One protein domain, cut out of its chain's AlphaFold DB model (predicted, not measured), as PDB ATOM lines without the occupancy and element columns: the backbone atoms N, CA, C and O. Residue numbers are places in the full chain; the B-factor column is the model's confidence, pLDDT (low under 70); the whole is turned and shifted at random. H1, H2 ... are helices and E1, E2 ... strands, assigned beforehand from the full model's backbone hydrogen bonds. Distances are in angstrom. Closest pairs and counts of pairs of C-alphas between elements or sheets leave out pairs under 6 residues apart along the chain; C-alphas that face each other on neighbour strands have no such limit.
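Overview. This is residues 80 to 149 of the 208 residues of an uncharacterized protein of Massilimicrobiota sp. An80 (UniProt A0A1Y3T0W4). What would one see first in this model? A twisted wall of four antiparallel strands, E1 to E4, has two short helices, H1 and H2, over one face and no named helix over the other. A long link, residues 118 to 134, runs past the E4 edge to reach H1. What is it made of, and how large is it? The printed part has 70 residues, with four named strands and then two named helices along the chain; the sheet order is E1, E2, E3, E4, all antiparallel, and the class is mixed, helices and strands. It is compact, with a radius of gyration of the C-alphas of 10.9 A and spans of 34 by 23 by 18 A.

Along the chain. Where are the strands? E1 is residues 82 to 86, 12.0 A long, and begins at C-alpha 82 at (-32.896, -92.058, 66.336). E2 is residues 89 to 94, 16.5 A; E3 is residues 104 to 109, 17.0 A; E4 is residues 112 to 117, 17.1 A. Where are the helices? H1 is residues 135 to 143, 12.4 A long, beginning at C-alpha 135 at (-34.577, -110.370, 61.836). H2 is residues 145 to 149, 6.1 A, and ends at C-alpha 149 at (-21.671, -94.462, 56.795).

Arrangement. How do the strands pair? They form a meander, each strand the antiparallel neighbour of the one before, with hairpins E1 and E2, E2 and E3, E3 and E4. Within hydrogen-bond range are N 83 and O 91 at 2.7 A between E1 and E2, N 92 and O 106 at 2.9 A between E2 and E3, and N 107 and O 114 at 2.8 A between E3 and E4. The edge strands E1 and E4 are apart, and from edge to edge the strands' lines turn by 63 degrees. Where is H1? It is on the sheet at a height of 8.6 A, over E2 and, only just, over E3 with 3 of its C-alphas, slantwise to the strands at 37 degrees to E2 on the local plane. Its closest C-alphas to E2 are those of Ala 141 and Ala 91, 6.2 A apart. And H2? It is on the same face at a height of 8.7 A, only just over E2 with 3 of its C-alphas; the closest C-alphas to E2 are those of Asp 146 and Val 93, 6.0 A apart. H1 and H2 are close but not clearly touching, with the C-alphas of Ala 141 and Tyr 147 7.3 A apart, and in both every O i to N i+4 pair is within hydrogen-bond range.

Size, cuts and confidence. How far does it reach? The two C-alphas farthest apart are those of Lys 87 and Gly 99, at 34.6 A. Is it cut, and which link is long? The printed part has no cut, and the link from E4 to H1, 17 residues, is long. Where is confidence low? The mean pLDDT of the printed part is 89.9, and residues 97 to 101, in the link from E2 to E3, are under 70.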
ATOM      1  N   GLY A  80     -25.896 -90.431  65.972       81.75
ATOM      2  CA  GLY A  80     -26.602 -89.934  67.157       81.75
ATOM      3  C   GLY A  80     -28.106 -89.699  66.960       81.75
ATOM      4  O   GLY A  80     -28.827 -89.484  67.934       81.75
ATOM      5  N   GLN A  81     -28.620 -89.825  65.733       87.50
ATOM      6  CA  GLN A  81     -30.045 -89.668  65.437       87.50
ATOM      7  C   GLN A  81     -30.817 -90.986  65.573       87.50
ATOM      8  O   GLN A  81     -30.392 -92.034  65.081       87.50
ATOM      9  N   TRP A  82     -31.971 -90.930  66.242       93.12
ATOM     10  CA  TRP A  82     -32.896 -92.058  66.336       93.12
ATOM     11  C   TRP A  82     -33.790 -92.133  65.094       93.12
ATOM     12  O   TRP A  82     -34.475 -91.177  64.749       93.12
ATOM     13  N   HIS A  83     -33.831 -93.311  64.479       93.25
ATOM     14  CA  HIS A  83     -34.646 -93.655  63.319       93.25
ATOM     15  C   HIS A  83     -35.747 -94.626  63.730       93.25
ATOM     16  O   HIS A  83     -35.466 -95.643  64.370       93.25
ATOM     17  N   ASP A  84     -36.988 -94.352  63.334       96.00
ATOM     18  CA  ASP A  84     -38.088 -95.303  63.493       96.00
ATOM     19  C   ASP A  84     -37.937 -96.461  62.488       96.00
ATOM     20  O   ASP A  84     -37.826 -96.263  61.277       96.00
ATOM     21  N   LEU A  85     -37.921 -97.693  62.996       95.81
ATOM     22  CA  LEU A  85     -37.869 -98.925  62.205       95.81
ATOM     23  C   LEU A  85     -39.258 -99.574  62.044       95.81
ATOM     24  O   LEU A  85     -39.397-100.613  61.378       95.81
ATOM     25  N   GLY A  86     -40.293 -98.967  62.621       94.44
ATOM     26  CA  GLY A  86     -41.672 -99.430  62.667       94.44
ATOM     27  C   GLY A  86     -41.930-100.434  63.791       94.44
ATOM     28  O   GLY A  86     -41.018-101.013  64.385       94.44
ATOM     29  N   LYS A  87     -43.215-100.683  64.079       92.50
ATOM     30  CA  LYS A  87     -43.668-101.603  65.146       92.50
ATOM     31  C   LYS A  87     -43.107-101.236  66.537       92.50
ATOM     32  O   LYS A  87     -42.914-102.127  67.371       92.50
ATOM     33  N   GLY A  88     -42.830 -99.951  66.775       95.00
ATOM     34  CA  GLY A  88     -42.264 -99.429  68.024       95.00
ATOM     35  C   GLY A  88     -40.768 -99.699  68.219       95.00
ATOM     36  O   GLY A  88     -40.280 -99.568  69.339       95.00
ATOM     37  N   TRP A  89     -40.057-100.124  67.171       97.88
ATOM     38  CA  TRP A  89     -38.603-100.265  67.193       97.88
ATOM     39  C   TRP A  89     -37.939 -98.991  66.708       97.88
ATOM     40  O   TRP A  89     -38.329 -98.444  65.684       97.88
ATOM     41  N   LYS A  90     -36.878 -98.581  67.388       97.44
ATOM     42  CA  LYS A  90     -36.028 -97.467  66.969       97.44
ATOM     43  C   LYS A  90     -34.580 -97.913  66.884       97.44
ATOM     44  O   LYS A  90     -34.180 -98.850  67.578       97.44
ATOM     45  N   ALA A  91     -33.792 -97.240  66.059       96.75
ATOM     46  CA  ALA A  91     -32.359 -97.465  65.992       96.75
ATOM     47  C   ALA A  91     -31.572 -96.171  65.894       96.75
ATOM     48  O   ALA A  91     -32.025 -95.211  65.290       96.75
ATOM     49  N   ARG A  92     -30.376 -96.171  66.466       94.69
ATOM     50  CA  ARG A  92     -29.431 -95.062  66.404       94.69
ATOM     51  C   ARG A  92     -28.053 -95.625  66.152       94.69
ATOM     52  O   ARG A  92     -27.663 -96.600  66.790       94.69
ATOM     53  N   VAL A  93     -27.326 -95.032  65.218       91.88
ATOM     54  CA  VAL A  93     -25.924 -95.373  64.991       91.88
ATOM     55  C   VAL A  93     -25.089 -94.342  65.724       91.88
ATOM     56  O   VAL A  93     -25.262 -93.146  65.504       91.88
ATOM     57  N   ASP A  94     -24.192 -94.807  66.580       86.25
ATOM     58  CA  ASP A  94     -23.308 -93.965  67.367       86.25
ATOM     59  C   ASP A  94     -21.878 -94.033  66.833       86.25
ATOM     60  O   ASP A  94     -21.402 -95.070  66.348       86.25
ATOM     61  N   LYS A  95     -21.191 -92.895  66.948       79.25
ATOM     62  CA  LYS A  95     -19.749 -92.795  66.724       79.25
ATOM     63  C   LYS A  95     -18.987 -93.649  67.754       79.25
ATOM     64  O   LYS A  95     -19.535 -93.978  68.812       79.25
ATOM     65  N   PRO A  96     -17.719 -94.007  67.492       74.88
ATOM     66  CA  PRO A  96     -16.852 -94.567  68.522       74.88
ATOM     67  C   PRO A  96     -16.813 -93.638  69.744       74.88
ATOM     68  O   PRO A  96     -16.573 -92.443  69.596       74.88
ATOM     69  N   HIS A  97     -17.072 -94.170  70.940       60.34
ATOM     70  CA  HIS A  97     -17.107 -93.350  72.157       60.34
ATOM     71  C   HIS A  97     -15.715 -93.205  72.803       60.34
ATOM     72  O   HIS A  97     -15.403 -92.139  73.317       60.34
ATOM     73  N   THR A  98     -14.855 -94.235  72.725       53.38
ATOM     74  CA  THR A  98     -13.476 -94.249  73.269       53.38
ATOM     75  C   THR A  98     -12.602 -95.332  72.603       53.38
ATOM     76  O   THR A  98     -13.104 -96.425  72.323       53.38
ATOM     77  N   GLY A  99     -11.293 -95.083  72.442       53.66
ATOM     78  CA  GLY A  99     -10.265 -96.087  72.095       53.66
ATOM     79  C   GLY A  99     -10.497 -96.878  70.794       53.66
ATOM     80  O   GLY A  99     -11.054 -96.340  69.841       53.66
ATOM     81  N   ALA A 100     -10.139 -98.176  70.771       55.19
ATOM     82  CA  ALA A 100     -10.436 -99.169  69.711       55.19
ATOM     83  C   ALA A 100     -11.938 -99.395  69.400       55.19
ATOM     84  O   ALA A 100     -12.311-100.373  68.740       55.19
ATOM     85  N   GLY A 101     -12.825 -98.521  69.882       69.19
ATOM     86  CA  GLY A 101     -14.255 -98.573  69.625       69.19
ATOM     87  C   GLY A 101     -14.573 -98.503  68.131       69.19
ATOM     88  O   GLY A 101     -13.993 -97.730  67.371       69.19
ATOM     89  N   LYS A 102     -15.538 -99.317  67.705       85.19
ATOM     90  CA  LYS A 102     -16.108 -99.261  66.356       85.19
ATOM     91  C   LYS A 102     -17.392 -98.426  66.386       85.19
ATOM     92  O   LYS A 102     -18.082 -98.426  67.415       85.19
ATOM     93  N   PRO A 103     -17.771 -97.775  65.271       88.69
ATOM     94  CA  PRO A 103     -19.140 -97.307  65.115       88.69
ATOM     95  C   PRO A 103     -20.096 -98.481  65.348       88.69
ATOM     96  O   PRO A 103     -19.821 -99.616  64.933       88.69
ATOM     97  N   HIS A 104     -21.198 -98.238  66.041       92.31
ATOM     98  CA  HIS A 104     -22.119 -99.297  66.441       92.31
ATOM     99  C   HIS A 104     -23.560 -98.803  66.421       92.31
ATOM    100  O   HIS A 104     -23.834 -97.619  66.588       92.31
ATOM    101  N   VAL A 105     -24.486 -99.723  66.183       94.75
ATOM    102  CA  VAL A 105     -25.918 -99.447  66.173       94.75
ATOM    103  C   VAL A 105     -26.542 -99.914  67.477       94.75
ATOM    104  O   VAL A 105     -26.316-101.045  67.905       94.75
ATOM    105  N   HIS A 106     -27.356 -99.055  68.077       95.31
ATOM    106  CA  HIS A 106     -28.315 -99.395  69.119       95.31
ATOM    107  C   HIS A 106     -29.675 -99.618  68.475       95.31
ATOM    108  O   HIS A 106     -30.097 -98.830  67.631       95.31
ATOM    109  N   VAL A 107     -30.370-100.682  68.867       97.00
ATOM    110  CA  VAL A 107     -31.732-100.995  68.426       97.00
ATOM    111  C   VAL A 107     -32.575-101.305  69.649       97.00
ATOM    112  O   VAL A 107     -32.255-102.217  70.412       97.00
ATOM    113  N   GLU A 108     -33.662-100.565  69.833       96.44
ATOM    114  CA  GLU A 108     -34.442-100.623  71.063       96.44
ATOM    115  C   GLU A 108     -35.945-100.732  70.813       96.44
ATOM    116  O   GLU A 108     -36.487-100.122  69.888       96.44
ATOM    117  N   LYS A 109     -36.618-101.469  71.701       96.56
ATOM    118  CA  LYS A 109     -38.073-101.451  71.886       96.56
ATOM    119  C   LYS A 109     -38.408-101.786  73.338       96.56
ATOM    120  O   LYS A 109     -38.211-102.917  73.787       96.56
ATOM    121  N   GLY A 110     -38.946-100.815  74.077       91.88
ATOM    122  CA  GLY A 110     -39.260-100.984  75.499       91.88
ATOM    123  C   GLY A 110     -38.028-101.418  76.301       91.88
ATOM    124  O   GLY A 110     -37.038-100.695  76.361       91.88
ATOM    125  N   LYS A 111     -38.076-102.616  76.899       90.62
ATOM    126  CA  LYS A 111     -36.964-103.192  77.680       90.62
ATOM    127  C   LYS A 111     -35.892-103.883  76.828       90.62
ATOM    128  O   LYS A 111     -34.822-104.192  77.346       90.62
ATOM    129  N   VAL A 112     -36.155-104.146  75.546       93.19
ATOM    130  CA  VAL A 112     -35.182-104.795  74.659       93.19
ATOM    131  C   VAL A 112     -34.203-103.752  74.139       93.19
ATOM    132  O   VAL A 112     -34.618-102.801  73.479       93.19
ATOM    133  N   LYS A 113     -32.911-103.955  74.422       94.19
ATOM    134  CA  LYS A 113     -31.802-103.115  73.955       94.19
ATOM    135  C   LYS A 113     -30.728-103.984  73.312       94.19
ATOM    136  O   LYS A 113     -30.001-104.708  74.000       94.19
ATOM    137  N   GLY A 114     -30.675-103.942  71.988       94.31
ATOM    138  CA  GLY A 114     -29.649-104.584  71.181       94.31
ATOM    139  C   GLY A 114     -28.577-103.588  70.786       94.31
ATOM    140  O   GLY A 114     -28.875-102.439  70.480       94.31
ATOM    141  N   VAL A 115     -27.335-104.052  70.764       93.69
ATOM    142  CA  VAL A 115     -26.206-103.269  70.277       93.69
ATOM    143  C   VAL A 115     -25.290-104.168  69.455       93.69
ATOM    144  O   VAL A 115     -25.158-105.357  69.745       93.69
ATOM    145  N   GLU A 116     -24.732-103.634  68.376       94.12
ATOM    146  CA  GLU A 116     -23.877-104.368  67.440       94.12
ATOM    147  C   GLU A 116     -22.947-103.389  66.721       94.12
ATOM    148  O   GLU A 116     -23.364-102.294  66.348       94.12
ATOM    149  N   SER A 117     -21.686-103.768  66.517       93.19
ATOM    150  CA  SER A 117     -20.770-102.983  65.685       93.19
ATOM    151  C   SER A 117     -21.253-102.973  64.231       93.19
ATOM    152  O   SER A 117     -21.850-103.937  63.765       93.19
ATOM    153  N   VAL A 118     -20.950-101.929  63.462       93.00
ATOM    154  CA  VAL A 118     -21.403-101.822  62.055       93.00
ATOM    155  C   VAL A 118     -20.817-102.888  61.107       93.00
ATOM    156  O   VAL A 118     -21.292-103.073  59.984       93.00
ATOM    157  N   ASP A 119     -19.813-103.645  61.554       92.12
ATOM    158  CA  ASP A 119     -19.298-104.844  60.877       92.12
ATOM    159  C   ASP A 119     -19.989-106.152  61.317       92.12
ATOM    160  O   ASP A 119     -19.555-107.234  60.933       92.12
ATOM    161  N   GLY A 120     -21.051-106.070  62.121       90.06
ATOM    162  CA  GLY A 120     -21.789-107.216  62.655       90.06
ATOM    163  C   GLY A 120     -21.121-107.897  63.853       90.06
ATOM    164  O   GLY A 120     -21.680-108.848  64.404       90.06
ATOM    165  N   SER A 121     -19.936-107.441  64.276       91.38
ATOM    166  CA  SER A 121     -19.272-107.973  65.466       91.38
ATOM    167  C   SER A 121     -19.947-107.496  66.752       91.38
ATOM    168  O   SER A 121     -20.713-106.526  66.769       91.38
ATOM    169  N   LYS A 122     -19.662-108.194  67.856       90.50
ATOM    170  CA  LYS A 122     -20.216-107.828  69.158       90.50
ATOM    171  C   LYS A 122     -19.828-106.396  69.528       90.50
ATOM    172  O   LYS A 122     -18.693-105.977  69.314       90.50
ATOM    173  N   SER A 123     -20.762-105.682  70.136       83.44
ATOM    174  CA  SER A 123     -20.508-104.453  70.883       83.44
ATOM    175  C   SER A 123     -21.120-104.625  72.272       83.44
ATOM    176  O   SER A 123     -22.144-105.290  72.414       83.44
ATOM    177  N   HIS A 124     -20.439-104.163  73.322       80.81
ATOM    178  CA  HIS A 124     -20.808-104.441  74.724       80.81
ATOM    179  C   HIS A 124     -21.156-105.924  74.997       80.81
ATOM    180  O   HIS A 124     -22.112-106.244  75.704       80.81
ATOM    181  N   GLY A 125     -20.420-106.851  74.369       83.62
ATOM    182  CA  GLY A 125     -20.631-108.298  74.502       83.62
ATOM    183  C   GLY A 125     -21.869-108.866  73.789       83.62
ATOM    184  O   GLY A 125     -22.074-110.081  73.831       83.62
ATOM    185  N   LYS A 126     -22.663-108.041  73.097       87.25
ATOM    186  CA  LYS A 126     -23.922-108.424  72.441       87.25
ATOM    187  C   LYS A 126     -23.889-108.174  70.931       87.25
ATOM    188  O   LYS A 126     -23.091-107.395  70.424       87.25
ATOM    189  N   THR A 127     -24.763-108.875  70.223       93.62
ATOM    190  CA  THR A 127     -25.234-108.573  68.862       93.62
ATOM    191  C   THR A 127     -26.738-108.312  68.896       93.62
ATOM    192  O   THR A 127     -27.411-108.674  69.871       93.62
ATOM    193  N   LEU A 128     -27.309-107.782  67.809       94.44
ATOM    194  CA  LEU A 128     -28.761-107.583  67.723       94.44
ATOM    195  C   LEU A 128     -29.526-108.905  67.873       94.44
ATOM    196  O   LEU A 128     -30.552-108.966  68.549       94.44
ATOM    197  N   GLY A 129     -28.991-109.984  67.295       92.56
ATOM    198  CA  GLY A 129     -29.566-111.322  67.422       92.56
ATOM    199  C   GLY A 129     -29.570-111.829  68.861       92.56
ATOM    200  O   GLY A 129     -30.609-112.264  69.344       92.56
ATOM    201  N   SER A 130     -28.443-111.710  69.569       93.38
ATOM    202  CA  SER A 130     -28.346-112.156  70.968       93.38
ATOM    203  C   SER A 130     -29.236-111.362  71.929       93.38
ATOM    204  O   SER A 130     -29.573-111.851  73.000       93.38
ATOM    205  N   ALA A 131     -29.625-110.142  71.547       92.75
ATOM    206  CA  ALA A 131     -30.502-109.283  72.333       92.75
ATOM    207  C   ALA A 131     -31.999-109.505  72.047       92.75
ATOM    208  O   ALA A 131     -32.830-108.814  72.626       92.75
ATOM    209  N   GLY A 132     -32.358-110.438  71.156       94.19
ATOM    210  CA  GLY A 132     -33.754-110.729  70.817       94.19
ATOM    211  C   GLY A 132     -34.384-109.751  69.821       94.19
ATOM    212  O   GLY A 132     -35.608-109.686  69.717       94.19
ATOM    213  N   VAL A 133     -33.582-108.988  69.069       96.19
ATOM    214  CA  VAL A 133     -34.100-108.117  68.002       96.19
ATOM    215  C   VAL A 133     -34.588-108.988  66.831       96.19
ATOM    216  O   VAL A 133     -33.807-109.800  66.328       96.19
ATOM    217  N   PRO A 134     -35.829-108.834  66.338       96.75
ATOM    218  CA  PRO A 134     -36.337-109.583  65.187       96.75
ATOM    219  C   PRO A 134     -35.509-109.372  63.910       96.75
ATOM    220  O   PRO A 134     -34.961-108.295  63.678       96.75
ATOM    221  N   LYS A 135     -35.426-110.393  63.046       96.69
ATOM    222  CA  LYS A 135     -34.577-110.370  61.836       96.69
ATOM    223  C   LYS A 135     -34.957-109.271  60.837       96.69
ATOM    224  O   LYS A 135     -34.064-108.683  60.227       96.69
ATOM    225  N   ASP A 136     -36.246-108.965  60.686       96.88
ATOM    226  CA  ASP A 136     -36.721-107.865  59.839       96.88
ATOM    227  C   ASP A 136     -36.229-106.510  60.363       96.88
ATOM    228  O   ASP A 136     -35.748-105.683  59.587       96.88
ATOM    229  N   ILE A 137     -36.252-106.315  61.683       97.75
ATOM    230  CA  ILE A 137     -35.746-105.104  62.341       97.75
ATOM    231  C   ILE A 137     -34.219-105.008  62.242       97.75
ATOM    232  O   ILE A 137     -33.708-103.938  61.916       97.75
ATOM    233  N   GLN A 138     -33.485-106.114  62.418       97.19
ATOM    234  CA  GLN A 138     -32.031-106.147  62.188       97.19
ATOM    235  C   GLN A 138     -31.683-105.679  60.770       97.19
ATOM    236  O   GLN A 138     -30.792-104.854  60.583       97.19
ATOM    237  N   LYS A 139     -32.406-106.180  59.759       97.00
ATOM    238  CA  LYS A 139     -32.187-105.803  58.357       97.00
ATOM    239  C   LYS A 139     -32.462-104.317  58.122       97.00
ATOM    240  O   LYS A 139     -31.684-103.670  57.430       97.00
ATOM    241  N   LYS A 140     -33.531-103.767  58.710       96.81
ATOM    242  CA  LYS A 140     -33.829-102.329  58.626       96.81
ATOM    243  C   LYS A 140     -32.730-101.484  59.270       96.81
ATOM    244  O   LYS A 140     -32.250-100.560  58.625       96.81
ATOM    245  N   ALA A 141     -32.284-101.847  60.473       96.06
ATOM    246  CA  ALA A 141     -31.207-101.150  61.176       96.06
ATOM    247  C   ALA A 141     -29.909-101.111  60.347       96.06
ATOM    248  O   ALA A 141     -29.315-100.053  60.169       96.06
ATOM    249  N   ARG A 142     -29.510-102.247  59.759       96.12
ATOM    250  CA  ARG A 142     -28.304-102.350  58.914       96.12
ATOM    251  C   ARG A 142     -28.421-101.618  57.571       96.12
ATOM    252  O   ARG A 142     -27.413-101.318  56.941       96.12
ATOM    253  N   ASN A 143     -29.643-101.325  57.128       95.62
ATOM    254  CA  ASN A 143     -29.901-100.588  55.891       95.62
ATOM    255  C   ASN A 143     -29.951 -99.065  56.075       95.62
ATOM    256  O   ASN A 143     -30.014 -98.358  55.063       95.62
ATOM    257  N   LEU A 144     -29.907 -98.559  57.313       93.12
ATOM    258  CA  LEU A 144     -29.851 -97.123  57.587       93.12
ATOM    259  C   LEU A 144     -28.644 -96.479  56.895       93.12
ATOM    260  O   LEU A 144     -27.569 -97.077  56.792       93.12
ATOM    261  N   LYS A 145     -28.816 -95.233  56.438       90.88
ATOM    262  CA  LYS A 145     -27.727 -94.454  55.826       90.88
ATOM    263  C   LYS A 145     -26.549 -94.319  56.794       90.88
ATOM    264  O   LYS A 145     -25.417 -94.582  56.402       90.88
ATOM    265  N   ASP A 146     -26.837 -94.043  58.059       89.19
ATOM    266  CA  ASP A 146     -25.848 -93.891  59.128       89.19
ATOM    267  C   ASP A 146     -25.075 -95.192  59.382       89.19
ATOM    268  O   ASP A 146     -23.874 -95.173  59.631       89.19
ATOM    269  N   TYR A 147     -25.729 -96.352  59.234       92.19
ATOM    270  CA  TYR A 147     -25.067 -97.651  59.388       92.19
ATOM    271  C   TYR A 147     -24.051 -97.875  58.265       92.19
ATOM    272  O   TYR A 147     -22.904 -98.248  58.512       92.19
ATOM    273  N   LYS A 148     -24.450 -97.590  57.019       91.50
ATOM    274  CA  LYS A 148     -23.561 -97.661  55.847       91.50
ATOM    275  C   LYS A 148     -22.418 -96.652  55.945       91.50
ATOM    276  O   LYS A 148     -21.285 -96.979  55.594       91.50
ATOM    277  N   LYS A 149     -22.697 -95.453  56.468       86.31
ATOM    278  CA  LYS A 149     -21.671 -94.462  56.795       86.31
ATOM    279  C   LYS A 149     -20.679 -95.039  57.805       86.31
ATOM    280  O   LYS A 149     -19.488 -95.040  57.522       86.31
TER     281      LYS A 149